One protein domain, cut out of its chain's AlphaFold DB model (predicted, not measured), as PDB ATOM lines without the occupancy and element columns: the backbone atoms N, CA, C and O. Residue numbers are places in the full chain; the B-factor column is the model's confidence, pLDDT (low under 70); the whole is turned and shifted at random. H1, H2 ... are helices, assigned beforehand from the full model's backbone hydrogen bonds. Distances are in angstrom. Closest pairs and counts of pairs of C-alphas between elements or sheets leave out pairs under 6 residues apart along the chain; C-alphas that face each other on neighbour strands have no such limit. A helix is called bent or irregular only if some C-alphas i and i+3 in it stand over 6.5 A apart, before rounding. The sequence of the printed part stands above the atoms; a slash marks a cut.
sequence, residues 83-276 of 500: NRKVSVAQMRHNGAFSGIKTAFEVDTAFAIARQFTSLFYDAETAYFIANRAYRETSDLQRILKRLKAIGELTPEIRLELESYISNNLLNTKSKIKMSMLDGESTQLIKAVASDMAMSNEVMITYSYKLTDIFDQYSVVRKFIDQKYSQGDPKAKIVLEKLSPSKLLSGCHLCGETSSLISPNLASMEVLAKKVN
ATOM      1  N   ASN A  83     -36.508 -49.095  13.797       79.75
ATOM      2  CA  ASN A  83     -37.933 -49.398  13.620       79.75
ATOM      3  C   ASN A  83     -38.885 -48.490  14.426       79.75
ATOM      4  O   ASN A  83     -40.029 -48.849  14.712       79.75
ATOM      5  N   ARG A  84     -38.436 -47.289  14.801       80.06
ATOM      6  CA  ARG A  84     -39.227 -46.383  15.643       80.06
ATOM      7  C   ARG A  84     -40.234 -45.580  14.838       80.06
ATOM      8  O   ARG A  84     -41.248 -45.175  15.392       80.06
ATOM      9  N   LYS A  85     -39.929 -45.286  13.566       78.50
ATOM     10  CA  LYS A  85     -40.705 -44.412  12.656       78.50
ATOM     11  C   LYS A  85     -40.953 -42.978  13.159       78.50
ATOM     12  O   LYS A  85     -41.442 -42.146  12.403       78.50
ATOM     13  N   VAL A  86     -40.578 -42.664  14.398       80.12
ATOM     14  CA  VAL A  86     -40.565 -41.329  15.000       80.12
ATOM     15  C   VAL A  86     -39.182 -41.012  15.557       80.12
ATOM     16  O   VAL A  86     -38.432 -41.899  15.981       80.12
ATOM     17  N   SER A  87     -38.831 -39.726  15.549       80.00
ATOM     18  CA  SER A  87     -37.575 -39.249  16.126       80.00
ATOM     19  C   SER A  87     -37.645 -39.195  17.654       80.00
ATOM     20  O   SER A  87     -38.706 -39.048  18.257       80.00
ATOM     21  N   VAL A  88     -36.489 -39.204  18.299       76.56
ATOM     22  CA  VAL A  88     -36.305 -38.983  19.737       76.56
ATOM     23  C   VAL A  88     -36.828 -37.613  20.158       76.56
ATOM     24  O   VAL A  88     -37.298 -37.439  21.282       76.56
ATOM     25  N   ALA A  89     -36.764 -36.622  19.265       77.69
ATOM     26  CA  ALA A  89     -37.376 -35.321  19.503       77.69
ATOM     27  C   ALA A  89     -38.907 -35.436  19.586       77.69
ATOM     28  O   ALA A  89     -39.492 -34.913  20.531       77.69
ATOM     29  N   GLN A  90     -39.528 -36.191  18.672       81.94
ATOM     30  CA  GLN A  90     -40.968 -36.461  18.713       81.94
ATOM     31  C   GLN A  90     -41.364 -37.258  19.959       81.94
ATOM     32  O   GLN A  90     -42.370 -36.950  20.585       81.94
ATOM     33  N   MET A  91     -40.547 -38.224  20.383       76.81
ATOM     34  CA  MET A  91     -40.778 -38.904  21.659       76.81
ATOM     35  C   MET A  91     -40.812 -37.880  22.806       76.81
ATOM     36  O   MET A  91     -41.778 -37.827  23.561       76.81
ATOM     37  N   ARG A  92     -39.792 -37.018  22.940       77.19
ATOM     38  CA  ARG A  92     -39.757 -35.983  23.999       77.19
ATOM     39  C   ARG A  92     -40.972 -35.061  23.966       77.19
ATOM     40  O   ARG A  92     -41.472 -34.708  25.028       77.19
ATOM     41  N   HIS A  93     -41.430 -34.692  22.774       83.00
ATOM     42  CA  HIS A  93     -42.656 -33.923  22.580       83.00
ATOM     43  C   HIS A  93     -43.870 -34.656  23.169       83.00
ATOM     44  O   HIS A  93     -44.547 -34.119  24.044       83.00
ATOM     45  N   ASN A  94     -44.078 -35.906  22.758       77.00
ATOM     46  CA  ASN A  94     -45.153 -36.768  23.246       77.00
ATOM     47  C   ASN A  94     -45.108 -36.920  24.774       77.00
ATOM     48  O   ASN A  94     -46.131 -36.895  25.450       77.00
ATOM     49  N   GLY A  95     -43.903 -36.956  25.339       76.50
ATOM     50  CA  GLY A  95     -43.715 -37.013  26.780       76.50
ATOM     51  C   GLY A  95     -44.057 -35.786  27.566       76.50
ATOM     52  O   GLY A  95     -44.654 -35.888  28.634       76.50
ATOM     53  N   ALA A  96     -43.699 -34.629  27.028       80.94
ATOM     54  CA  ALA A  96     -44.124 -33.370  27.599       80.94
ATOM     55  C   ALA A  96     -45.659 -33.274  27.595       80.94
ATOM     56  O   ALA A  96     -46.235 -32.870  28.603       80.94
ATOM     57  N   PHE A  97     -46.307 -33.713  26.508       83.75
ATOM     58  CA  PHE A  97     -47.765 -33.726  26.380       83.75
ATOM     59  C   PHE A  97     -48.437 -34.693  27.363       83.75
ATOM     60  O   PHE A  97     -49.349 -34.295  28.085       83.75
ATOM     61  N   SER A  98     -47.963 -35.940  27.442       76.56
ATOM     62  CA  SER A  98     -48.474 -36.925  28.403       76.56
ATOM     63  C   SER A  98     -48.351 -36.421  29.834       76.56
ATOM     64  O   SER A  98     -49.322 -36.399  30.584       76.56
ATOM     65  N   GLY A  99     -47.157 -35.931  30.187       77.38
ATOM     66  CA  GLY A  99     -46.861 -35.464  31.533       77.38
ATOM     67  C   GLY A  99     -47.784 -34.330  31.970       77.38
ATOM     68  O   GLY A  99     -48.294 -34.372  33.085       77.38
ATOM     69  N   ILE A 100     -48.026 -33.333  31.106       85.25
ATOM     70  CA  ILE A 100     -48.916 -32.219  31.461       85.25
ATOM     71  C   ILE A 100     -50.380 -32.659  31.512       85.25
ATOM     72  O   ILE A 100     -51.102 -32.247  32.418       85.25
ATOM     73  N   LYS A 101     -50.813 -33.524  30.589       85.69
ATOM     74  CA  LYS A 101     -52.184 -34.035  30.553       85.69
ATOM     75  C   LYS A 101     -52.524 -34.794  31.833       85.69
ATOM     76  O   LYS A 101     -53.485 -34.430  32.505       85.69
ATOM     77  N   THR A 102     -51.700 -35.775  32.200       75.19
ATOM     78  CA  THR A 102     -51.888 -36.563  33.425       75.19
ATOM     79  C   THR A 102     -51.881 -35.666  34.656       75.19
ATOM     80  O   THR A 102     -52.769 -35.782  35.496       75.19
ATOM     81  N   ALA A 103     -50.946 -34.714  34.742       76.94
ATOM     82  CA  ALA A 103     -50.870 -33.804  35.881       76.94
ATOM     83  C   ALA A 103     -52.161 -32.974  36.047       76.94
ATOM     84  O   ALA A 103     -52.655 -32.803  37.158       76.94
ATOM     85  N   PHE A 104     -52.785 -32.515  34.958       85.94
ATOM     86  CA  PHE A 104     -54.076 -31.817  35.044       85.94
ATOM     87  C   PHE A 104     -55.223 -32.706  35.545       85.94
ATOM     88  O   PHE A 104     -56.102 -32.219  36.268       85.94
ATOM     89  N   GLU A 105     -55.203 -33.991  35.192       81.62
ATOM     90  CA  GLU A 105     -56.207 -34.974  35.611       81.62
ATOM     91  C   GLU A 105     -56.075 -35.327  37.101       81.62
ATOM     92  O   GLU A 105     -57.085 -35.362  37.805       81.62
ATOM     93  N   VAL A 106     -54.852 -35.533  37.602       75.56
ATOM     94  CA  VAL A 106     -54.634 -36.144  38.929       75.56
ATOM     95  C   VAL A 106     -54.098 -35.191  39.997       75.56
ATOM     96  O   VAL A 106     -54.351 -35.406  41.182       75.56
ATOM     97  N   ASP A 107     -53.393 -34.126  39.611       73.81
ATOM     98  CA  ASP A 107     -52.666 -33.276  40.551       73.81
ATOM     99  C   ASP A 107     -53.405 -31.972  40.897       73.81
ATOM    100  O   ASP A 107     -54.339 -31.508  40.224       73.81
ATOM    101  N   THR A 108     -52.957 -31.342  41.987       79.19
ATOM    102  CA  THR A 108     -53.340 -29.971  42.344       79.19
ATOM    103  C   THR A 108     -52.597 -28.964  41.464       79.19
ATOM    104  O   THR A 108     -51.483 -29.218  41.010       79.19
ATOM    105  N   ALA A 109     -53.158 -27.763  41.278       80.00
ATOM    106  CA  ALA A 109     -52.511 -26.702  40.496       80.00
ATOM    107  C   ALA A 109     -51.079 -26.378  40.974       80.00
ATOM    108  O   ALA A 109     -50.194 -26.086  40.171       80.00
ATOM    109  N   PHE A 110     -50.827 -26.471  42.282       76.31
ATOM    110  CA  PHE A 110     -49.499 -26.260  42.856       76.31
ATOM    111  C   PHE A 110     -48.508 -27.364  42.469       76.31
ATOM    112  O   PHE A 110     -47.374 -27.065  42.092       76.31
ATOM    113  N   ALA A 111     -48.927 -28.629  42.538       70.56
ATOM    114  CA  ALA A 111     -48.092 -29.762  42.155       70.56
ATOM    115  C   ALA A 111     -47.745 -29.722  40.658       70.56
ATOM    116  O   ALA A 111     -46.571 -29.874  40.314       70.56
ATOM    117  N   ILE A 112     -48.715 -29.377  39.800       76.12
ATOM    118  CA  ILE A 112     -48.489 -29.136  38.367       76.12
ATOM    119  C   ILE A 112     -47.429 -28.039  38.181       76.12
ATOM    120  O   ILE A 112     -46.406 -28.256  37.533       76.12
ATOM    121  N   ALA A 113     -47.617 -26.864  38.794       77.06
ATOM    122  CA  ALA A 113     -46.663 -25.761  38.666       77.06
ATOM    123  C   ALA A 113     -45.250 -26.162  39.127       77.06
ATOM    124  O   ALA A 113     -44.268 -25.878  38.440       77.06
ATOM    125  N   ARG A 114     -45.129 -26.886  40.246       73.06
ATOM    126  CA  ARG A 114     -43.840 -27.378  40.750       73.06
ATOM    127  C   ARG A 114     -43.168 -28.344  39.773       73.06
ATOM    128  O   ARG A 114     -41.970 -28.215  39.534       73.06
ATOM    129  N   GLN A 115     -43.920 -29.276  39.192       76.06
ATOM    130  CA  GLN A 115     -43.401 -30.248  38.225       76.06
ATOM    131  C   GLN A 115     -42.800 -29.565  36.987       76.06
ATOM    132  O   GLN A 115     -41.737 -29.971  36.515       76.06
ATOM    133  N   PHE A 116     -43.438 -28.502  36.487       81.44
ATOM    134  CA  PHE A 116     -43.016 -27.811  35.261       81.44
ATOM    135  C   PHE A 116     -42.132 -26.572  35.495       81.44
ATOM    136  O   PHE A 116     -41.663 -25.971  34.528       81.44
ATOM    137  N   THR A 117     -41.819 -26.231  36.751       80.56
ATOM    138  CA  THR A 117     -41.002 -25.056  37.118       80.56
ATOM    139  C   THR A 117     -39.641 -25.054  36.416       80.56
ATOM    140  O   THR A 117     -39.288 -24.061  35.789       80.56
ATOM    141  N   SER A 118     -38.886 -26.162  36.447       80.19
ATOM    142  CA  SER A 118     -37.565 -26.240  35.788       80.19
ATOM    143  C   SER A 118     -37.659 -26.037  34.274       80.19
ATOM    144  O   SER A 118     -36.820 -25.352  33.702       80.19
ATOM    145  N   LEU A 119     -38.688 -26.598  33.628       83.44
ATOM    146  CA  LEU A 119     -38.890 -26.476  32.183       83.44
ATOM    147  C   LEU A 119     -39.129 -25.017  31.777       83.44
ATOM    148  O   LEU A 119     -38.500 -24.536  30.837       83.44
ATOM    149  N   PHE A 120     -40.016 -24.323  32.494       89.62
ATOM    150  CA  PHE A 120     -40.290 -22.905  32.260       89.62
ATOM    151  C   PHE A 120     -39.073 -22.046  32.608       89.62
ATOM    152  O   PHE A 120     -38.695 -21.187  31.818       89.62
ATOM    153  N   TYR A 121     -38.411 -22.322  33.737       83.81
ATOM    154  CA  TYR A 121     -37.267 -21.537  34.196       83.81
ATOM    155  C   TYR A 121     -36.140 -21.587  33.168       83.81
ATOM    156  O   TYR A 121     -35.644 -20.544  32.743       83.81
ATOM    157  N   ASP A 122     -35.773 -22.788  32.721       84.19
ATOM    158  CA  ASP A 122     -34.692 -22.983  31.760       84.19
ATOM    159  C   ASP A 122     -35.025 -22.365  30.395       84.19
ATOM    160  O   ASP A 122     -34.167 -21.712  29.793       84.19
ATOM    161  N   ALA A 123     -36.259 -22.538  29.910       91.00
ATOM    162  CA  ALA A 123     -36.687 -22.026  28.610       91.00
ATOM    163  C   ALA A 123     -36.786 -20.493  28.590       91.00
ATOM    164  O   ALA A 123     -36.256 -19.853  27.679       91.00
ATOM    165  N   GLU A 124     -37.421 -19.892  29.598       93.94
ATOM    166  CA  GLU A 124     -37.616 -18.444  29.673       93.94
ATOM    167  C   GLU A 124     -36.308 -17.720  30.014       93.94
ATOM    168  O   GLU A 124     -35.985 -16.723  29.368       93.94
ATOM    169  N   THR A 125     -35.480 -18.269  30.913       89.75
ATOM    170  CA  THR A 125     -34.119 -17.754  31.158       89.75
ATOM    171  C   THR A 125     -33.293 -17.771  29.876       89.75
ATOM    172  O   THR A 125     -32.648 -16.779  29.529       89.75
ATOM    173  N   ALA A 126     -33.314 -18.887  29.138       90.62
ATOM    174  CA  ALA A 126     -32.589 -18.986  27.879       90.62
ATOM    175  C   ALA A 126     -33.099 -17.986  26.838       90.62
ATOM    176  O   ALA A 126     -32.284 -17.371  26.152       90.62
ATOM    177  N   TYR A 127     -34.413 -17.772  26.766       94.88
ATOM    178  CA  TYR A 127     -35.006 -16.764  25.898       94.88
ATOM    179  C   TYR A 127     -34.549 -15.344  26.247       94.88
ATOM    180  O   TYR A 127     -34.017 -14.657  25.375       94.88
ATOM    181  N   PHE A 128     -34.711 -14.898  27.497       92.25
ATOM    182  CA  PHE A 128     -34.380 -13.521  27.874       92.25
ATOM    183  C   PHE A 128     -32.894 -13.220  27.692       92.25
ATOM    184  O   PHE A 128     -32.544 -12.189  27.113       92.25
ATOM    185  N   ILE A 129     -32.019 -14.145  28.101       90.62
ATOM    186  CA  ILE A 129     -30.574 -13.964  27.958       90.62
ATOM    187  C   ILE A 129     -30.160 -13.997  26.482       90.62
ATOM    188  O   ILE A 129     -29.404 -13.128  26.051       90.62
ATOM    189  N   ALA A 130     -30.665 -14.942  25.681       92.25
ATOM    190  CA  ALA A 130     -30.340 -14.995  24.253       92.25
ATOM    191  C   ALA A 130     -30.858 -13.760  23.500       92.25
ATOM    192  O   ALA A 130     -30.155 -13.234  22.641       92.25
ATOM    193  N   ASN A 131     -32.053 -13.265  23.836       93.12
ATOM    194  CA  ASN A 131     -32.637 -12.080  23.213       93.12
ATOM    195  C   ASN A 131     -31.830 -10.817  23.548       93.12
ATOM    196  O   ASN A 131     -31.542 -10.019  22.656       93.12
ATOM    197  N   ARG A 132     -31.417 -10.653  24.811       90.44
ATOM    198  CA  ARG A 132     -30.519  -9.565  25.222       90.44
ATOM    199  C   ARG A 132     -29.179  -9.652  24.499       90.44
ATOM    200  O   ARG A 132     -28.767  -8.677  23.882       90.44
ATOM    201  N   ALA A 133     -28.557 -10.830  24.501       91.00
ATOM    202  CA  ALA A 133     -27.276 -11.052  23.838       91.00
ATOM    203  C   ALA A 133     -27.354 -10.750  22.337       91.00
ATOM    204  O   ALA A 133     -26.445 -10.144  21.785       91.00
ATOM    205  N   TYR A 134     -28.467 -11.105  21.686       91.44
ATOM    206  CA  TYR A 134     -28.697 -10.785  20.280       91.44
ATOM    207  C   TYR A 134     -28.720  -9.271  20.029       91.44
ATOM    208  O   TYR A 134     -28.089  -8.795  19.085       91.44
ATOM    209  N   ARG A 135     -29.440  -8.511  20.868       91.00
ATOM    210  CA  ARG A 135     -29.501  -7.044  20.774       91.00
ATOM    211  C   ARG A 135     -28.118  -6.431  20.978       91.00
ATOM    212  O   ARG A 135     -27.647  -5.723  20.098       91.00
ATOM    213  N   GLU A 136     -27.432  -6.810  22.056       90.88
ATOM    214  CA  GLU A 136     -26.082  -6.319  22.359       90.88
ATOM    215  C   GLU A 136     -25.080  -6.645  21.246       90.88
ATOM    216  O   GLU A 136     -24.329  -5.773  20.818       90.88
ATOM    217  N   THR A 137     -25.074  -7.875  20.718       91.38
ATOM    218  CA  THR A 137     -24.203  -8.238  19.591       91.38
ATOM    219  C   THR A 137     -24.515  -7.403  18.350       91.38
ATOM    220  O   THR A 137     -23.584  -6.945  17.691       91.38
ATOM    221  N   SER A 138     -25.793  -7.168  18.039       92.25
ATOM    222  CA  SER A 138     -26.203  -6.340  16.899       92.25
ATOM    223  C   SER A 138     -25.788  -4.874  17.066       92.25
ATOM    224  O   SER A 138     -25.293  -4.265  16.114       92.25
ATOM    225  N   ASP A 139     -25.964  -4.303  18.257       92.88
ATOM    226  CA  ASP A 139     -25.581  -2.921  18.552       92.88
ATOM    227  C   ASP A 139     -24.056  -2.751  18.511       92.88
ATOM    228  O   ASP A 139     -23.553  -1.880  17.800       92.88
ATOM    229  N   LEU A 140     -23.298  -3.648  19.152       94.06
ATOM    230  CA  LEU A 140     -21.833  -3.637  19.092       94.06
ATOM    231  C   LEU A 140     -21.310  -3.849  17.668       94.06
ATOM    232  O   LEU A 140     -20.336  -3.214  17.274       94.06
ATOM    233  N   GLN A 141     -21.960  -4.692  16.860       94.19
ATOM    234  CA  GLN A 141     -21.608  -4.870  15.451       94.19
ATOM    235  C   GLN A 141     -21.836  -3.584  14.645       94.19
ATOM    236  O   GLN A 141     -20.990  -3.219  13.820       94.19
ATOM    237  N   ARG A 142     -22.953  -2.881  14.884       94.31
ATOM    238  CA  ARG A 142     -23.250  -1.581  14.262       94.31
ATOM    239  C   ARG A 142     -22.198  -0.541  14.651       94.31
ATOM    240  O   ARG A 142     -21.638   0.102  13.762       94.31
ATOM    241  N   ILE A 143     -21.892  -0.424  15.943       93.50
ATOM    242  CA  ILE A 143     -20.867   0.485  16.476       93.50
ATOM    243  C   ILE A 143     -19.499   0.168  15.868       93.50
ATOM    244  O   ILE A 143     -18.846   1.051  15.315       93.50
ATOM    245  N   LEU A 144     -19.088  -1.102  15.883       93.56
ATOM    246  CA  LEU A 144     -17.805  -1.545  15.341       93.56
ATOM    247  C   LEU A 144     -17.666  -1.217  13.851       93.56
ATOM    248  O   LEU A 144     -16.593  -0.810  13.408       93.56
ATOM    249  N   LYS A 145     -18.739  -1.395  13.069       92.81
ATOM    250  CA  LYS A 145     -18.750  -1.059  11.641       92.81
ATOM    251  C   LYS A 145     -18.581   0.447  11.424       92.81
ATOM    252  O   LYS A 145     -17.809   0.832  10.552       92.81
ATOM    253  N   ARG A 146     -19.264   1.281  12.217       91.56
ATOM    254  CA  ARG A 146     -19.156   2.749  12.139       91.56
ATOM    255  C   ARG A 146     -17.769   3.239  12.548       91.56
ATOM    256  O   ARG A 146     -17.163   3.976  11.782       91.56
ATOM    257  N   LEU A 147     -17.229   2.762  13.671       90.12
ATOM    258  CA  LEU A 147     -15.878   3.112  14.130       90.12
ATOM    259  C   LEU A 147     -14.806   2.754  13.095       90.12
ATOM    260  O   LEU A 147     -13.919   3.553  12.823       90.12
ATOM    261  N   LYS A 148     -14.906   1.574  12.467       89.56
ATOM    262  CA  LYS A 148     -13.970   1.164  11.406       89.56
ATOM    263  C   LYS A 148     -14.094   1.987  10.123       89.56
ATOM    264  O   LYS A 148     -13.116   2.078   9.393       89.56
ATOM    265  N   ALA A 149     -15.281   2.511   9.822       87.69
ATOM    266  CA  ALA A 149     -15.524   3.299   8.617       87.69
ATOM    267  C   ALA A 149     -15.105   4.767   8.787       87.69
ATOM    268  O   ALA A 149     -14.532   5.338   7.869       87.69
ATOM    269  N   ILE A 150     -15.402   5.360   9.947       84.44
ATOM    270  CA  ILE A 150     -15.127   6.774  10.242       84.44
ATOM    271  C   ILE A 150     -13.682   6.960  10.722       84.44
ATOM    272  O   ILE A 150     -13.079   7.992  10.464       84.44
ATOM    273  N   GLY A 151     -13.113   5.969  11.416       74.44
ATOM    274  CA  GLY A 151     -11.776   6.053  12.011       74.44
ATOM    275  C   GLY A 151     -11.735   6.806  13.347       74.44
ATOM    276  O   GLY A 151     -10.801   6.601  14.121       74.44
ATOM    277  N   GLU A 152     -12.773   7.580  13.670       78.75
ATOM    278  CA  GLU A 152     -12.875   8.424  14.867       78.75
ATOM    279  C   GLU A 152     -14.184   8.191  15.646       78.75
ATOM    280  O   GLU A 152     -15.157   7.633  15.126       78.75
ATOM    281  N   LEU A 153     -14.201   8.607  16.918       86.19
ATOM    282  CA  LEU A 153     -15.360   8.486  17.804       86.19
ATOM    283  C   LEU A 153     -16.284   9.705  17.661       86.19
ATOM    284  O   LEU A 153     -15.953  10.794  18.120       86.19
ATOM    285  N   THR A 154     -17.469   9.512  17.078       87.88
ATOM    286  CA  THR A 154     -18.496  10.568  17.008       87.88
ATOM    287  C   THR A 154     -19.290  10.680  18.317       87.88
ATOM    288  O   THR A 154     -19.396   9.684  19.047       87.88
ATOM    289  N   PRO A 155     -19.904  11.843  18.616       90.12
ATOM    290  CA  PRO A 155     -20.749  12.019  19.800       90.12
ATOM    291  C   PRO A 155     -21.869  10.975  19.920       90.12
ATOM    292  O   PRO A 155     -22.135  10.468  21.005       90.12
ATOM    293  N   GLU A 156     -22.487  10.582  18.804       89.94
ATOM    294  CA  GLU A 156     -23.553   9.575  18.799       89.94
ATOM    295  C   GLU A 156     -23.025   8.188  19.181       89.94
ATOM    296  O   GLU A 156     -23.668   7.468  19.941       89.94
ATOM    297  N   ILE A 157     -21.843   7.803  18.682       90.19
ATOM    298  CA  ILE A 157     -21.237   6.507  19.027       90.19
ATOM    299  C   ILE A 157     -20.785   6.513  20.486       90.19
ATOM    300  O   ILE A 157     -20.905   5.494  21.167       90.19
ATOM    301  N   ARG A 158     -20.293   7.658  20.975       92.31
ATOM    302  CA  ARG A 158     -19.942   7.841  22.382       92.31
ATOM    303  C   ARG A 158     -21.146   7.577  23.282       92.31
ATOM    304  O   ARG A 158     -21.042   6.729  24.158       92.31
ATOM    305  N   LEU A 159     -22.294   8.199  23.006       92.44
ATOM    306  CA  LEU A 159     -23.529   7.974  23.768       92.44
ATOM    307  C   LEU A 159     -23.989   6.505  23.725       92.44
ATOM    308  O   LEU A 159     -24.382   5.949  24.752       92.44
ATOM    309  N   GLU A 160     -23.912   5.849  22.561       92.50
ATOM    310  CA  GLU A 160     -24.230   4.416  22.436       92.50
ATOM    311  C   GLU A 160     -23.302   3.543  23.307       92.50
ATOM    312  O   GLU A 160     -23.766   2.613  23.973       92.50
ATOM    313  N   LEU A 161     -22.001   3.849  23.342       92.31
ATOM    314  CA  LEU A 161     -21.014   3.120  24.143       92.31
ATOM    315  C   LEU A 161     -21.132   3.403  25.642       92.31
ATOM    316  O   LEU A 161     -21.014   2.468  26.430       92.31
ATOM    317  N   GLU A 162     -21.386   4.646  26.047       92.44
ATOM    318  CA  GLU A 162     -21.649   5.014  27.444       92.44
ATOM    319  C   GLU A 162     -22.868   4.251  27.972       92.44
ATOM    320  O   GLU A 162     -22.791   3.597  29.013       92.44
ATOM    321  N   SER A 163     -23.954   4.228  27.193       90.56
ATOM    322  CA  SER A 163     -25.148   3.443  27.511       90.56
ATOM    323  C   SER A 163     -24.847   1.945  27.618       90.56
ATOM    324  O   SER A 163     -25.300   1.297  28.565       90.56
ATOM    325  N   TYR A 164     -24.048   1.384  26.703       90.44
ATOM    326  CA  TYR A 164     -23.614  -0.011  26.799       90.44
ATOM    327  C   TYR A 164     -22.807  -0.267  28.080       90.44
ATOM    328  O   TYR A 164     -23.109  -1.215  28.798       90.44
ATOM    329  N   ILE A 165     -21.818   0.572  28.409       89.00
ATOM    330  CA  ILE A 165     -20.971   0.400  29.601       89.00
ATOM    331  C   ILE A 165     -21.819   0.404  30.879       89.00
ATOM    332  O   ILE A 165     -21.596  -0.429  31.756       89.00
ATOM    333  N   SER A 166     -22.798   1.306  30.976       85.31
ATOM    334  CA  SER A 166     -23.663   1.430  32.153       85.31
ATOM    335  C   SER A 166     -24.683   0.298  32.293       85.31
ATOM    336  O   SER A 166     -25.065  -0.033  33.413       85.31
ATOM    337  N   ASN A 167     -25.123  -0.299  31.181       83.06
ATOM    338  CA  ASN A 167     -26.227  -1.267  31.167       83.06
ATOM    339  C   ASN A 167     -25.803  -2.710  30.842       83.06
ATOM    340  O   ASN A 167     -26.644  -3.612  30.854       83.06
ATOM    341  N   ASN A 168     -24.529  -2.953  30.530       81.75
ATOM    342  CA  ASN A 168     -24.031  -4.275  30.170       81.75
ATOM    343  C   ASN A 168     -24.046  -5.221  31.383       81.75
ATOM    344  O   ASN A 168     -23.220  -5.136  32.291       81.75
ATOM    345  N   LEU A 169     -24.979  -6.172  31.347       76.50
ATOM    346  CA  LEU A 169     -25.138  -7.212  32.363       76.50
ATOM    347  C   LEU A 169     -24.511  -8.546  31.939       76.50
ATOM    348  O   LEU A 169     -24.201  -9.376  32.792       76.50
ATOM    349  N   LEU A 170     -24.335  -8.780  30.634       77.44
ATOM    350  CA  LEU A 170     -23.881 -10.068  30.104       77.44
ATOM    351  C   LEU A 170     -22.366 -10.253  30.186       77.44
ATOM    352  O   LEU A 170     -21.886 -11.388  30.232       77.44
ATOM    353  N   ASN A 171     -21.615  -9.155  30.212       75.25
ATOM    354  CA  ASN A 171     -20.165  -9.173  30.204       75.25
ATOM    355  C   ASN A 171     -19.589  -8.380  31.386       75.25
ATOM    356  O   ASN A 171     -19.155  -7.237  31.256       75.25
ATOM    357  N   THR A 172     -19.501  -9.050  32.537       68.75
ATOM    358  CA  THR A 172     -18.904  -8.517  33.777       68.75
ATOM    359  C   THR A 172     -17.405  -8.216  33.666       68.75
ATOM    360  O   THR A 172     -16.847  -7.545  34.530       68.75
ATOM    361  N   LYS A 173     -16.733  -8.693  32.608       75.75
ATOM    362  CA  LYS A 173     -15.317  -8.419  32.305       75.75
ATOM    363  C   LYS A 173     -15.169  -7.638  30.997       75.75
ATOM    364  O   LYS A 173     -14.198  -7.868  30.266       75.75
ATOM    365  N   SER A 174     -16.119  -6.731  30.738       82.88
ATOM    366  CA  SER A 174     -16.110  -5.793  29.612       82.88
ATOM    367  C   SER A 174     -14.710  -5.240  29.372       82.88
ATOM    368  O   SER A 174     -14.036  -4.754  30.288       82.88
ATOM    369  N   LYS A 175     -14.250  -5.343  28.127       88.38
ATOM    370  CA  LYS A 175     -13.007  -4.717  27.680       88.38
ATOM    371  C   LYS A 175     -13.214  -3.253  27.344       88.38
ATOM    372  O   LYS A 175     -12.240  -2.509  27.391       88.38
ATOM    373  N   ILE A 176     -14.448  -2.844  27.056       88.62
ATOM    374  CA  ILE A 176     -14.805  -1.446  26.846       88.62
ATOM    375  C   ILE A 176     -14.863  -0.764  28.216       88.62
ATOM    376  O   ILE A 176     -15.632  -1.169  29.091       88.62
ATOM    377  N   LYS A 177     -14.028   0.258  28.406       88.81
ATOM    378  CA  LYS A 177     -13.973   1.072  29.626       88.81
ATOM    379  C   LYS A 177     -14.284   2.525  29.298       88.81
ATOM    380  O   LYS A 177     -13.908   2.991  28.228       88.81
ATOM    381  N   MET A 178     -14.870   3.249  30.252       88.12
ATOM    382  CA  MET A 178     -15.196   4.672  30.091       88.12
ATOM    383  C   MET A 178     -13.967   5.505  29.691       88.12
ATOM    384  O   MET A 178     -14.029   6.308  28.773       88.12
ATOM    385  N   SER A 179     -12.807   5.211  30.288       87.50
ATOM    386  CA  SER A 179     -11.536   5.882  29.982       87.50
ATOM    387  C   SER A 179     -11.033   5.689  28.545       87.50
ATOM    388  O   SER A 179     -10.110   6.379  28.131       87.50
ATOM    389  N   MET A 180     -11.568   4.721  27.791       87.00
ATOM    390  CA  MET A 180     -11.186   4.493  26.391       87.00
ATOM    391  C   MET A 180     -11.934   5.410  25.421       87.00
ATOM    392  O   MET A 180     -11.541   5.489  24.262       87.00
ATOM    393  N   LEU A 181     -13.001   6.080  25.870       87.00
ATOM    394  CA  LEU A 181     -13.791   6.980  25.026       87.00
ATOM    395  C   LEU A 181     -13.060   8.295  24.725       87.00
ATOM    396  O   LEU A 181     -13.376   8.952  23.743       87.00
ATOM    397  N   ASP A 182     -12.054   8.642  25.528       84.56
ATOM    398  CA  ASP A 182     -11.196   9.815  25.323       84.56
ATOM    399  C   ASP A 182      -9.805   9.435  24.769       84.56
ATOM    400  O   ASP A 182      -8.908  10.271  24.694       84.56
ATOM    401  N   GLY A 183      -9.600   8.157  24.421       78.31
ATOM    402  CA  GLY A 183      -8.307   7.588  24.027       78.31
ATOM    403  C   GLY A 183      -8.206   7.178  22.552       78.31
ATOM    404  O   GLY A 183      -8.995   7.574  21.700       78.31
ATOM    405  N   GLU A 184      -7.211   6.345  22.237       79.12
ATOM    406  CA  GLU A 184      -6.940   5.897  20.864       79.12
ATOM    407  C   GLU A 184      -8.056   5.013  20.269       79.12
ATOM    408  O   GLU A 184      -8.365   3.927  20.779       79.12
ATOM    409  N   SER A 185      -8.556   5.400  19.089       80.94
ATOM    410  CA  SER A 185      -9.599   4.682  18.331       80.94
ATOM    411  C   SER A 185      -9.260   3.202  18.070       80.94
ATOM    412  O   SER A 185     -10.109   2.319  18.210       80.94
ATOM    413  N   THR A 186      -7.992   2.874  17.792       85.56
ATOM    414  CA  THR A 186      -7.549   1.487  17.549       85.56
ATOM    415  C   THR A 186      -7.752   0.576  18.764       85.56
ATOM    416  O   THR A 186      -8.112  -0.597  18.611       85.56
ATOM    417  N   GLN A 187      -7.520   1.088  19.976       88.19
ATOM    418  CA  GLN A 187      -7.717   0.321  21.207       88.19
ATOM    419  C   GLN A 187      -9.210   0.104  21.469       88.19
ATOM    420  O   GLN A 187      -9.619  -1.020  21.771       88.19
ATOM    421  N   LEU A 188     -10.026   1.139  21.248       90.56
ATOM    422  CA  LEU A 188     -11.479   1.061  21.364       90.56
ATOM    423  C   LEU A 188     -12.078   0.051  20.373       90.56
ATOM    424  O   LEU A 188     -12.855  -0.811  20.775       90.56
ATOM    425  N   ILE A 189     -11.658   0.065  19.104       90.75
ATOM    426  CA  ILE A 189     -12.101  -0.902  18.080       90.75
ATOM    427  C   ILE A 189     -11.803  -2.344  18.512       90.75
ATOM    428  O   ILE A 189     -12.650  -3.229  18.353       90.75
ATOM    429  N   LYS A 190     -10.613  -2.604  19.072       90.62
ATOM    430  CA  LYS A 190     -10.246  -3.931  19.594       90.62
ATOM    431  C   LYS A 190     -11.105  -4.323  20.799       90.62
ATOM    432  O   LYS A 190     -11.541  -5.473  20.870       90.62
ATOM    433  N   ALA A 191     -11.371  -3.390  21.713       90.81
ATOM    434  CA  ALA A 191     -12.222  -3.623  22.876       90.81
ATOM    435  C   ALA A 191     -13.670  -3.941  22.468       90.81
ATOM    436  O   ALA A 191     -14.207  -4.961  22.896       90.81
ATOM    437  N   VAL A 192     -14.257  -3.147  21.564       92.56
ATOM    438  CA  VAL A 192     -15.605  -3.373  21.014       92.56
ATOM    439  C   VAL A 192     -15.691  -4.732  20.317       92.56
ATOM    440  O   VAL A 192     -16.639  -5.482  20.538       92.56
ATOM    441  N   ALA A 193     -14.689  -5.100  19.513       90.75
ATOM    442  CA  ALA A 193     -14.655  -6.407  18.857       90.75
ATOM    443  C   ALA A 193     -14.567  -7.576  19.857       90.75
ATOM    444  O   ALA A 193     -15.199  -8.612  19.640       90.75
ATOM    445  N   SER A 194     -13.804  -7.417  20.943       89.69
ATOM    446  CA  SER A 194     -13.701  -8.420  22.008       89.69
ATOM    447  C   SER A 194     -15.034  -8.610  22.730       89.69
ATOM    448  O   SER A 194     -15.472  -9.743  22.918       89.69
ATOM    449  N   ASP A 195     -15.690  -7.517  23.105       90.25
ATOM    450  CA  ASP A 195     -16.981  -7.552  23.786       90.25
ATOM    451  C   ASP A 195     -18.083  -8.126  22.892       90.25
ATOM    452  O   ASP A 195     -18.832  -9.000  23.322       90.25
ATOM    453  N   MET A 196     -18.104  -7.746  21.610       90.69
ATOM    454  CA  MET A 196     -19.012  -8.327  20.619       90.69
ATOM    455  C   MET A 196     -18.828  -9.846  20.516       90.69
ATOM    456  O   MET A 196     -19.810 -10.585  20.454       90.69
ATOM    457  N   ALA A 197     -17.581 -10.333  20.517       86.25
ATOM    458  CA  ALA A 197     -17.298 -11.765  20.487       86.25
ATOM    459  C   ALA A 197     -17.801 -12.480  21.753       86.25
ATOM    460  O   ALA A 197     -18.363 -13.572  21.644       86.25
ATOM    461  N   MET A 198     -17.659 -11.860  22.930       86.19
ATOM    462  CA  MET A 198     -18.177 -12.400  24.192       86.19
ATOM    463  C   MET A 198     -19.710 -12.470  24.193       86.19
ATOM    464  O   MET A 198     -20.261 -13.541  24.462       86.19
ATOM    465  N   SER A 199     -20.403 -11.390  23.816       88.56
ATOM    466  CA  SER A 199     -21.871 -11.386  23.711       88.56
ATOM    467  C   SER A 199     -22.364 -12.397  22.670       88.56
ATOM    468  O   SER A 199     -23.340 -13.104  22.917       88.56
ATOM    469  N   ASN A 200     -21.643 -12.574  21.558       87.69
ATOM    470  CA  ASN A 200     -21.970 -13.579  20.546       87.69
ATOM    471  C   ASN A 200     -21.854 -15.021  21.084       87.69
ATOM    472  O   ASN A 200     -22.683 -15.874  20.767       87.69
ATOM    473  N   GLU A 201     -20.870 -15.330  21.934       86.12
ATOM    474  CA  GLU A 201     -20.790 -16.652  22.567       86.12
ATOM    475  C   GLU A 201     -21.899 -16.891  23.604       86.12
ATOM    476  O   GLU A 201     -22.430 -18.007  23.691       86.12
ATOM    477  N   VAL A 202     -22.286 -15.859  24.366       87.25
ATOM    478  CA  VAL A 202     -23.451 -15.913  25.266       87.25
ATOM    479  C   VAL A 202     -24.719 -16.172  24.450       87.25
ATOM    480  O   VAL A 202     -25.464 -17.108  24.755       87.25
ATOM    481  N   MET A 203     -24.910 -15.430  23.354       90.25
ATOM    482  CA  MET A 203     -26.013 -15.615  22.412       90.25
ATOM    483  C   MET A 203     -26.067 -17.058  21.898       90.25
ATOM    484  O   MET A 203     -27.117 -17.690  21.998       90.25
ATOM    485  N   ILE A 204     -24.954 -17.618  21.408       87.56
ATOM    486  CA  ILE A 204     -24.896 -19.009  20.922       87.56
ATOM    487  C   ILE A 204     -25.237 -20.001  22.040       87.56
ATOM    488  O   ILE A 204     -26.010 -20.934  21.819       87.56
ATOM    489  N   THR A 205     -24.686 -19.809  23.241       87.56
ATOM    490  CA  THR A 205     -24.883 -20.717  24.380       87.56
ATOM    491  C   THR A 205     -26.350 -20.806  24.787       87.56
ATOM    492  O   THR A 205     -26.883 -21.908  24.939       87.56
ATOM    493  N   TYR A 206     -27.004 -19.659  24.968       89.50
ATOM    494  CA  TYR A 206     -28.395 -19.618  25.406       89.50
ATOM    495  C   TYR A 206     -29.373 -19.898  24.269       89.50
ATOM    496  O   TYR A 206     -30.377 -20.559  24.514       89.50
ATOM    497  N   SER A 207     -29.034 -19.553  23.022       93.50
ATOM    498  CA  SER A 207     -29.795 -20.019  21.856       93.50
ATOM    499  C   SER A 207     -29.772 -21.543  21.779       93.50
ATOM    500  O   SER A 207     -30.824 -22.150  21.666       93.50
ATOM    501  N   TYR A 208     -28.615 -22.192  21.956       88.88
ATOM    502  CA  TYR A 208     -28.523 -23.657  21.982       88.88
ATOM    503  C   TYR A 208     -29.382 -24.286  23.086       88.88
ATOM    504  O   TYR A 208     -30.071 -25.277  22.835       88.88
ATOM    505  N   LYS A 209     -29.372 -23.710  24.298       87.75
ATOM    506  CA  LYS A 209     -30.247 -24.159  25.395       87.75
ATOM    507  C   LYS A 209     -31.722 -24.021  25.020       87.75
ATOM    508  O   LYS A 209     -32.467 -24.983  25.181       87.75
ATOM    509  N   LEU A 210     -32.116 -22.861  24.488       93.31
ATOM    510  CA  LEU A 210     -33.485 -22.596  24.059       93.31
ATOM    511  C   LEU A 210     -33.916 -23.582  22.964       93.31
ATOM    512  O   LEU A 210     -34.928 -24.254  23.121       93.31
ATOM    513  N   THR A 211     -33.125 -23.750  21.902       91.38
ATOM    514  CA  THR A 211     -33.421 -24.676  20.799       91.38
ATOM    515  C   THR A 211     -33.566 -26.130  21.272       91.38
ATOM    516  O   THR A 211     -34.376 -26.871  20.726       91.38
ATOM    517  N   ASP A 212     -32.805 -26.575  22.282       83.62
ATOM    518  CA  ASP A 212     -32.887 -27.953  22.801       83.62
ATOM    519  C   ASP A 212     -34.124 -28.218  23.680       83.62
ATOM    520  O   ASP A 212     -34.530 -29.379  23.825       83.62
ATOM    521  N   ILE A 213     -34.700 -27.170  24.284       84.81
ATOM    522  CA  ILE A 213     -35.809 -27.280  25.244       84.81
ATOM    523  C   ILE A 213     -37.156 -26.783  24.699       84.81
ATOM    524  O   ILE A 213     -38.197 -27.231  25.183       84.81
ATOM    525  N   PHE A 214     -37.138 -25.921  23.676       94.19
ATOM    526  CA  PHE A 214     -38.306 -25.212  23.147       94.19
ATOM    527  C   PHE A 214     -39.472 -26.137  22.792       94.19
ATOM    528  O   PHE A 214     -40.595 -25.864  23.206       94.19
ATOM    529  N   ASP A 215     -39.215 -27.258  22.109       90.62
ATOM    530  CA  ASP A 215     -40.276 -28.179  21.682       90.62
ATOM    531  C   ASP A 215     -41.127 -28.646  22.878       90.62
ATOM    532  O   ASP A 215     -42.349 -28.535  22.848       90.62
ATOM    533  N   GLN A 216     -40.491 -29.076  23.975       89.12
ATOM    534  CA  GLN A 216     -41.200 -29.519  25.185       89.12
ATOM    535  C   GLN A 216     -41.904 -28.357  25.896       89.12
ATOM    536  O   GLN A 216     -43.045 -28.510  26.324       89.12
ATOM    537  N   TYR A 217     -41.240 -27.200  26.013       94.00
ATOM    538  CA  TYR A 217     -41.840 -26.003  26.610       94.00
ATOM    539  C   TYR A 217     -43.113 -25.597  25.860       94.00
ATOM    540  O   TYR A 217     -44.152 -25.383  26.478       94.00
ATOM    541  N   SER A 218     -43.052 -25.562  24.526       95.81
ATOM    542  CA  SER A 218     -44.162 -25.136  23.675       95.81
ATOM    543  C   SER A 218     -45.390 -26.034  23.825       95.81
ATOM    544  O   SER A 218     -46.508 -25.529  23.863       95.81
ATOM    545  N   VAL A 219     -45.189 -27.345  23.972       92.88
ATOM    546  CA  VAL A 219     -46.261 -28.324  24.192       92.88
ATOM    547  C   VAL A 219     -46.963 -28.077  25.516       92.88
ATOM    548  O   VAL A 219     -48.183 -27.930  25.552       92.88
ATOM    549  N   VAL A 220     -46.187 -27.996  26.598       92.94
ATOM    550  CA  VAL A 220     -46.729 -27.788  27.944       92.94
ATOM    551  C   VAL A 220     -47.448 -26.445  28.019       92.94
ATOM    552  O   VAL A 220     -48.570 -26.372  28.514       92.94
ATOM    553  N   ARG A 221     -46.839 -25.389  27.471       96.00
ATOM    554  CA  ARG A 221     -47.423 -24.049  27.443       96.00
ATOM    555  C   ARG A 221     -48.746 -24.020  26.676       96.00
ATOM    556  O   ARG A 221     -49.733 -23.549  27.229       96.00
ATOM    557  N   LYS A 222     -48.792 -24.584  25.461       95.94
ATOM    558  CA  LYS A 222     -50.023 -24.674  24.655       95.94
ATOM    559  C   LYS A 222     -51.137 -25.413  25.392       95.94
ATOM    560  O   LYS A 222     -52.273 -24.953  25.368       95.94
ATOM    561  N   PHE A 223     -50.817 -26.521  26.062       95.12
ATOM    562  CA  PHE A 223     -51.808 -27.279  26.824       95.12
ATOM    563  C   PHE A 223     -52.385 -26.456  27.984       95.12
ATOM    564  O   PHE A 223     -53.602 -26.393  28.152       95.12
ATOM    565  N   ILE A 224     -51.527 -25.785  28.762       95.75
ATOM    566  CA  ILE A 224     -51.971 -24.930  29.872       95.75
ATOM    567  C   ILE A 224     -52.825 -23.765  29.351       95.75
ATOM    568  O   ILE A 224     -53.893 -23.507  29.899       95.75
ATOM    569  N   ASP A 225     -52.392 -23.091  28.281       95.25
ATOM    570  CA  ASP A 225     -53.129 -21.968  27.685       95.25
ATOM    571  C   ASP A 225     -54.492 -22.418  27.119       95.25
ATOM    572  O   ASP A 225     -55.495 -21.713  27.266       95.25
ATOM    573  N   GLN A 226     -54.568 -23.619  26.534       95.94
ATOM    574  CA  GLN A 226     -55.826 -24.221  26.087       95.94
ATOM    575  C   GLN A 226     -56.767 -24.482  27.269       95.94
ATOM    576  O   GLN A 226     -57.938 -24.109  27.208       95.94
ATOM    577  N   LYS A 227     -56.268 -25.078  28.361       95.81
ATOM    578  CA  LYS A 227     -57.061 -25.317  29.579       95.81
ATOM    579  C   LYS A 227     -57.540 -24.018  30.219       95.81
ATOM    580  O   LYS A 227     -58.696 -23.926  30.620       95.81
ATOM    581  N   TYR A 228     -56.689 -22.998  30.240       95.50
ATOM    582  CA  TYR A 228     -57.054 -21.666  30.713       95.50
ATOM    583  C   TYR A 228     -58.177 -21.052  29.869       95.50
ATOM    584  O   TYR A 228     -59.163 -20.568  30.415       95.50
ATOM    585  N   SER A 229     -58.073 -21.150  28.540       95.31
ATOM    586  CA  SER A 229     -59.098 -20.659  27.607       95.31
ATOM    587  C   SER A 229     -60.432 -21.409  27.736       95.31
ATOM    588  O   SER A 229     -61.485 -20.844  27.464       95.31
ATOM    589  N   GLN A 230     -60.397 -22.668  28.184       95.19
ATOM    590  CA  GLN A 230     -61.575 -23.484  28.504       95.19
ATOM    591  C   GLN A 230     -62.170 -23.184  29.893       95.19
ATOM    592  O   GLN A 230     -63.148 -23.816  30.282       95.19
ATOM    593  N   GLY A 231     -61.596 -22.241  30.647       92.94
ATOM    594  CA  GLY A 231     -62.081 -21.855  31.972       92.94
ATOM    595  C   GLY A 231     -61.635 -22.774  33.111       92.94
ATOM    596  O   GLY A 231     -62.224 -22.716  34.187       92.94
ATOM    597  N   ASP A 232     -60.606 -23.610  32.918       93.94
ATOM    598  CA  ASP A 232     -60.076 -24.457  33.992       93.94
ATOM    599  C   ASP A 232     -59.380 -23.592  35.071       93.94
ATOM    600  O   ASP A 232     -58.345 -22.965  34.797       93.94
ATOM    601  N   PRO A 233     -59.887 -23.557  36.320       92.06
ATOM    602  CA  PRO A 233     -59.311 -22.732  37.377       92.06
ATOM    603  C   PRO A 233     -57.898 -23.181  37.776       92.06
ATOM    604  O   PRO A 233     -57.102 -22.346  38.219       92.06
ATOM    605  N   LYS A 234     -57.534 -24.463  37.585       92.31
ATOM    606  CA  LYS A 234     -56.164 -24.938  37.838       92.31
ATOM    607  C   LYS A 234     -55.182 -24.253  36.897       92.31
ATOM    608  O   LYS A 234     -54.108 -23.840  37.336       92.31
ATOM    609  N   ALA A 235     -55.553 -24.091  35.625       95.88
ATOM    610  CA  ALA A 235     -54.682 -23.504  34.613       95.88
ATOM    611  C   ALA A 235     -54.298 -22.058  34.954       95.88
ATOM    612  O   ALA A 235     -53.131 -21.693  34.823       95.88
ATOM    613  N   LYS A 236     -55.240 -21.265  35.486       94.88
ATOM    614  CA  LYS A 236     -54.969 -19.893  35.946       94.88
ATOM    615  C   LYS A 236     -53.878 -19.862  37.019       94.88
ATOM    616  O   LYS A 236     -52.891 -19.145  36.880       94.88
ATOM    617  N   ILE A 237     -54.028 -20.680  38.061       92.75
ATOM    618  CA  ILE A 237     -53.075 -20.744  39.179       92.75
ATOM    619  C   ILE A 237     -51.704 -21.237  38.695       92.75
ATOM    620  O   ILE A 237     -50.672 -20.702  39.107       92.75
ATOM    621  N   VAL A 238     -51.682 -22.232  37.802       93.25
ATOM    622  CA  VAL A 238     -50.447 -22.742  37.190       93.25
ATOM    623  C   VAL A 238     -49.725 -21.626  36.430       93.25
ATOM    624  O   VAL A 238     -48.542 -21.402  36.680       93.25
ATOM    625  N   LEU A 239     -50.425 -20.882  35.567       94.31
ATOM    626  CA  LEU A 239     -49.853 -19.756  34.820       94.31
ATOM    627  C   LEU A 239     -49.334 -18.650  35.738       94.31
ATOM    628  O   LEU A 239     -48.236 -18.138  35.532       94.31
ATOM    629  N   GLU A 240     -50.083 -18.302  36.783       91.38
ATOM    630  CA  GLU A 240     -49.655 -17.295  37.750       91.38
ATOM    631  C   GLU A 240     -48.395 -17.714  38.511       91.38
ATOM    632  O   GLU A 240     -47.576 -16.855  38.838       91.38
ATOM    633  N   LYS A 241     -48.238 -19.002  38.840       88.75
ATOM    634  CA  LYS A 241     -47.049 -19.538  39.528       88.75
ATOM    635  C   LYS A 241     -45.849 -19.675  38.594       88.75
ATOM    636  O   LYS A 241     -44.731 -19.434  39.035       88.75
ATOM    637  N   LEU A 242     -46.085 -20.013  37.329       90.31
ATOM    638  CA  LEU A 242     -45.062 -20.124  36.285       90.31
ATOM    639  C   LEU A 242     -44.760 -18.787  35.587       90.31
ATOM    640  O   LEU A 242     -44.029 -18.767  34.602       90.31
ATOM    641  N   SER A 243     -45.313 -17.676  36.075       90.94
ATOM    642  CA  SER A 243     -45.054 -16.350  35.512       90.94
ATOM    643  C   SER A 243     -43.580 -15.942  35.685       90.94
ATOM    644  O   SER A 243     -43.015 -16.166  36.762       90.94
ATOM    645  N   PRO A 244     -42.957 -15.293  34.682       88.06
ATOM    646  CA  PRO A 244     -41.554 -14.894  34.750       88.06
ATOM    647  C   PRO A 244     -41.233 -14.016  35.956       88.06
ATOM    648  O   PRO A 244     -40.168 -14.162  36.547       88.06
ATOM    649  N   SER A 245     -42.158 -13.142  36.362       84.69
ATOM    650  CA  SER A 245     -41.959 -12.259  37.514       84.69
ATOM    651  C   SER A 245     -41.748 -13.017  38.824       84.69
ATOM    652  O   SER A 245     -40.958 -12.592  39.666       84.69
ATOM    653  N   LYS A 246     -42.387 -14.181  38.986       83.06
ATOM    654  CA  LYS A 246     -42.162 -15.068  40.137       83.06
ATOM    655  C   LYS A 246     -40.984 -16.005  39.896       83.06
ATOM    656  O   LYS A 246     -40.119 -16.154  40.760       83.06
ATOM    657  N   LEU A 247     -40.956 -16.618  38.716       84.19
ATOM    658  CA  LEU A 247     -40.037 -17.686  38.342       84.19
ATOM    659  C   LEU A 247     -38.585 -17.210  38.224       84.19
ATOM    660  O   LEU A 247     -37.665 -17.913  38.632       84.19
ATOM    661  N   LEU A 248     -38.383 -16.017  37.670       83.50
ATOM    662  CA  LEU A 248     -37.073 -15.474  37.322       83.50
ATOM    663  C   LEU A 248     -36.600 -14.402  38.301       83.50
ATOM    664  O   LEU A 248     -35.627 -13.724  37.998       83.50
ATOM    665  N   SER A 249     -37.229 -14.260  39.472       74.00
ATOM    666  CA  SER A 249     -36.928 -13.221  40.473       74.00
ATOM    667  C   SER A 249     -35.439 -13.105  40.862       74.00
ATOM    668  O   SER A 249     -34.990 -12.013  41.198       74.00
ATOM    669  N   GLY A 250     -34.648 -14.182  40.738       70.19
ATOM    670  CA  GLY A 250     -33.190 -14.199  40.958       70.19
ATOM    671  C   GLY A 250     -32.302 -14.065  39.705       70.19
ATOM    672  O   GLY A 250     -31.072 -14.084  39.813       70.19
ATOM    673  N   CYS A 251     -32.876 -13.947  38.505       78.12
ATOM    674  CA  CYS A 251     -32.132 -13.886  37.247       78.12
ATOM    675  C   CYS A 251     -31.716 -12.448  36.892       78.12
ATOM    676  O   CYS A 251     -32.325 -11.796  36.045       78.12
ATOM    677  N   HIS A 252     -30.610 -11.972  37.467       76.00
ATOM    678  CA  HIS A 252     -30.022 -10.662  37.137       76.00
ATOM    679  C   HIS A 252     -29.736 -10.478  35.628       76.00
ATOM    680  O   HIS A 252     -29.908  -9.392  35.075       76.00
ATOM    681  N   LEU A 253     -29.368 -11.552  34.919       78.44
ATOM    682  CA  LEU A 253     -29.119 -11.512  33.471       78.44
ATOM    683  C   LEU A 253     -30.389 -11.419  32.616       78.44
ATOM    684  O   LEU A 253     -30.282 -11.117  31.427       78.44
ATOM    685  N   CYS A 254     -31.568 -11.663  33.190       78.56
ATOM    686  CA  CYS A 254     -32.847 -11.567  32.491       78.56
ATOM    687  C   CYS A 254     -33.381 -10.122  32.465       78.56
ATOM    688  O   CYS A 254     -34.200  -9.795  31.611       78.56
ATOM    689  N   GLY A 255     -32.870  -9.246  33.341       74.81
ATOM    690  CA  GLY A 255     -33.296  -7.853  33.480       74.81
ATOM    691  C   GLY A 255     -34.081  -7.608  34.760       74.81
ATOM    692  O   GLY A 255     -33.957  -8.370  35.714       74.81
ATOM    693  N   GLU A 256     -34.850  -6.523  34.785       79.25
ATOM    694  CA  GLU A 256     -35.727  -6.215  35.911       79.25
ATOM    695  C   GLU A 256     -36.868  -7.237  35.957       79.25
ATOM    696  O   GLU A 256     -37.725  -7.286  35.081       79.25
ATOM    697  N   THR A 257     -36.835  -8.114  36.956       74.62
ATOM    698  CA  THR A 257     -37.649  -9.334  36.984       74.62
ATOM    699  C   THR A 257     -39.122  -9.050  37.269       74.62
ATOM    700  O   THR A 257     -39.988  -9.732  36.728       74.62
ATOM    701  N   SER A 258     -39.422  -8.001  38.039       72.75
ATOM    702  CA  SER A 258     -40.782  -7.546  38.365       72.75
ATOM    703  C   SER A 258     -41.602  -7.133  37.138       72.75
ATOM    704  O   SER A 258     -42.826  -7.241  37.173       72.75
ATOM    705  N   SER A 259     -40.948  -6.705  36.052       78.44
ATOM    706  CA  SER A 259     -41.588  -6.248  34.812       78.44
ATOM    707  C   SER A 259     -41.570  -7.287  33.683       78.44
ATOM    708  O   SER A 259     -42.091  -7.027  32.596       78.44
ATOM    709  N   LEU A 260     -41.008  -8.483  33.912       83.81
ATOM    710  CA  LEU A 260     -40.938  -9.521  32.884       83.81
ATOM    711  C   LEU A 260     -42.315 -10.130  32.595       83.81
ATOM    712  O   LEU A 260     -42.971 -10.709  33.463       83.81
ATOM    713  N   ILE A 261     -42.704 -10.062  31.324       87.69
ATOM    714  CA  ILE A 261     -43.918 -10.674  30.780       87.69
ATOM    715  C   ILE A 261     -43.553 -12.007  30.130       87.69
ATOM    716  O   ILE A 261     -42.492 -12.122  29.515       87.69
ATOM    717  N   SER A 262     -44.431 -13.012  30.242       87.25
ATOM    718  CA  SER A 262     -44.211 -14.312  29.600       87.25
ATOM    719  C   SER A 262     -43.919 -14.132  28.109       87.25
ATOM    720  O   SER A 262     -44.680 -13.448  27.415       87.25
ATOM    721  N   PRO A 263     -42.834 -14.730  27.593       90.38
ATOM    722  CA  PRO A 263     -42.527 -14.635  26.181       90.38
ATOM    723  C   PRO A 263     -43.586 -15.373  25.363       90.38
ATOM    724  O   PRO A 263     -44.023 -16.469  25.713       90.38
ATOM    725  N   ASN A 264     -44.000 -14.776  24.247       92.00
ATOM    726  CA  ASN A 264     -44.907 -15.459  23.336       92.00
ATOM    727  C   ASN A 264     -44.161 -16.590  22.595       92.00
ATOM    728  O   ASN A 264     -42.963 -16.485  22.302       92.00
ATOM    729  N   LEU A 265     -44.875 -17.674  22.276       95.69
ATOM    730  CA  LEU A 265     -44.276 -18.867  21.667       95.69
ATOM    731  C   LEU A 265     -43.645 -18.594  20.295       95.69
ATOM    732  O   LEU A 265     -42.604 -19.171  19.992       95.69
ATOM    733  N   ALA A 266     -44.224 -17.693  19.497       95.69
ATOM    734  CA  ALA A 266     -43.710 -17.352  18.172       95.69
ATOM    735  C   ALA A 266     -42.340 -16.654  18.249       95.69
ATOM    736  O   ALA A 266     -41.407 -17.016  17.536       95.69
ATOM    737  N   SER A 267     -42.176 -15.699  19.163       94.00
ATOM    738  CA  SER A 267     -40.917 -14.999  19.422       94.00
ATOM    739  C   SER A 267     -39.844 -15.956  19.930       94.00
ATOM    740  O   SER A 267     -38.689 -15.862  19.510       94.00
ATOM    741  N   MET A 268     -40.210 -16.891  20.813       95.75
ATOM    742  CA  MET A 268     -39.283 -17.931  21.265       95.75
ATOM    743  C   MET A 268     -38.863 -18.849  20.119       95.75
ATOM    744  O   MET A 268     -37.679 -19.153  20.003       95.75
ATOM    745  N   GLU A 269     -39.795 -19.250  19.251       95.81
ATOM    746  CA  GLU A 269     -39.505 -20.093  18.090       95.81
ATOM    747  C   GLU A 269     -38.549 -19.403  17.111       95.81
ATOM    748  O   GLU A 269     -37.558 -19.998  16.680       95.81
ATOM    749  N   VAL A 270     -38.814 -18.130  16.798       95.00
ATOM    750  CA  VAL A 270     -37.945 -17.308  15.951       95.00
ATOM    751  C   VAL A 270     -36.541 -17.257  16.543       95.00
ATOM    752  O   VAL A 270     -35.572 -17.518  15.834       95.00
ATOM    753  N   LEU A 271     -36.413 -16.978  17.844       93.44
ATOM    754  CA  LEU A 271     -35.110 -16.905  18.502       93.44
ATOM    755  C   LEU A 271     -34.396 -18.265  18.536       93.44
ATOM    756  O   LEU A 271     -33.202 -18.334  18.249       93.44
ATOM    757  N   ALA A 272     -35.127 -19.351  18.803       92.88
ATOM    758  CA  ALA A 272     -34.612 -20.721  18.801       92.88
ATOM    759  C   ALA A 272     -34.058 -21.148  17.432       92.88
ATOM    760  O   ALA A 272     -33.193 -22.024  17.362       92.88
ATOM    761  N   LYS A 273     -34.541 -20.540  16.344       92.50
ATOM    762  CA  LYS A 273     -34.098 -20.818  14.972       92.50
ATOM    763  C   LYS A 273     -33.114 -19.787  14.415       92.50
ATOM    764  O   LYS A 273     -32.578 -19.978  13.332       92.50
ATOM    765  N   LYS A 274     -32.845 -18.703  15.146       92.31
ATOM    766  CA  LYS A 274     -32.101 -17.544  14.631       92.31
ATOM    767  C   LYS A 274     -30.598 -17.773  14.480       92.31
ATOM    768  O   LYS A 274     -29.951 -17.099  13.685       92.31
ATOM    769  N   VAL A 275     -30.026 -18.669  15.285       92.56
ATOM    770  CA  VAL A 275     -28.574 -18.867  15.378       92.56
ATOM    771  C   VAL A 275     -28.186 -20.219  14.781       92.56
ATOM    772  O   VAL A 275     -28.283 -21.249  15.449       92.56
ATOM    773  N   ASN A 276     -27.666 -20.211  13.550       93.44
ATOM    774  CA  ASN A 276     -27.258 -21.420  12.818       93.44
ATOM    775  C   ASN A 276     -26.324 -22.327  13.636       93.44
ATOM    776  O   ASN A 276     -26.500 -23.541  13.679       93.44
TER     777      ASN A 276
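This is residues 83 to 276 of the 500 residues of an uncharacterized protein of Bacteriovorax sp. MedPE-SWde (UniProt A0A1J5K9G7). Two long helices, H2 and H4a, lie side by side, run opposite ways and make the long axis of a loose, drawn-out model. At one end H1, H4b and H5 gather round the beginning of H2; at the other end H3 folds back near H2, while H7 packs across H2 and H4a between the two ends. The printed part has 194 residues with seven named helices, H1 to H7 in chain order, and no named strand: the class is all helix. It is loose, with a radius of gyration of the C-alphas of 20.9 A, and only just elongated, spanning 66 by 44 by 25 A. Residues 83 to 88, of which 88 belongs to H1, stick out.

Find C-alpha 88 at (-36.305, -38.983, 19.737); from there H1 runs through residues 88 to 106, 26.7 A. H2, residues 109 to 150, covers 58.6 A; it is irregular, C-alphas 115 and 118 being 7.5 A apart, with a kink of 51 degrees near residue 116. H3 is residues 155 to 167, 18.3 A. Begin H4 at C-alpha 185, (-9.599, 4.682, 18.331): by its hydrogen bonds residues 185 to 229 were assigned as one helix, but it is bent, with C-alphas 212 and 215 7.5 A apart. Its arms are H4a, residues 185 to 212, 40.3 A, and H4b, residues 215 to 229, 21.1 A, at a steep tilt of 67 degrees. Then come H5, residues 233 to 241, H6, residues 244 to 247, and H7, residues 265 to 274, which ends at C-alpha 274, (-32.101, -17.544, 14.631).

Start at the hub, H2, which touches five other helices. It touches H4a at a shallow tilt of 27 degrees, closest at the C-alphas of Ala 130 and Met 203, 4.7 A. H1 and H2 form a helical hairpin; H1 touches H2 with residues 100 to 104 alone, closest at C-alphas 103 and 112, 5.8 A. H1 also touches H4b, C-alphas 93 and 216 being closest at 5.3 A. H5 touches H2, closest at C-alphas 234 and 109, 4.8 A. H6 touches H2 with C-alphas 247 and 121 closest, 6.3 A. H7 touches H4a, closest at C-alphas 272 and 211, 4.6 A. H3 is close to H2 but not clearly touching, at 6.6 A between C-alphas 157 and 143. The helix packing is mostly crossed, tilts being shallow in 2 of 8 pairs. Each O i to N i+4 pair is within hydrogen-bond range in H1, H3, H4a, H4b, H5 and H7, and 36 of 38 are in H2; H6 is too short for such a pair.

The two C-alphas farthest apart are those of Val 106 and Glu 184, 66.1 A. The printed part has no cut. The links from H3 to H4 and from H6 to H7 are long, 17 residues each. Mean pLDDT of the printed part is 86.8; look to residue 172 for the one value under 70.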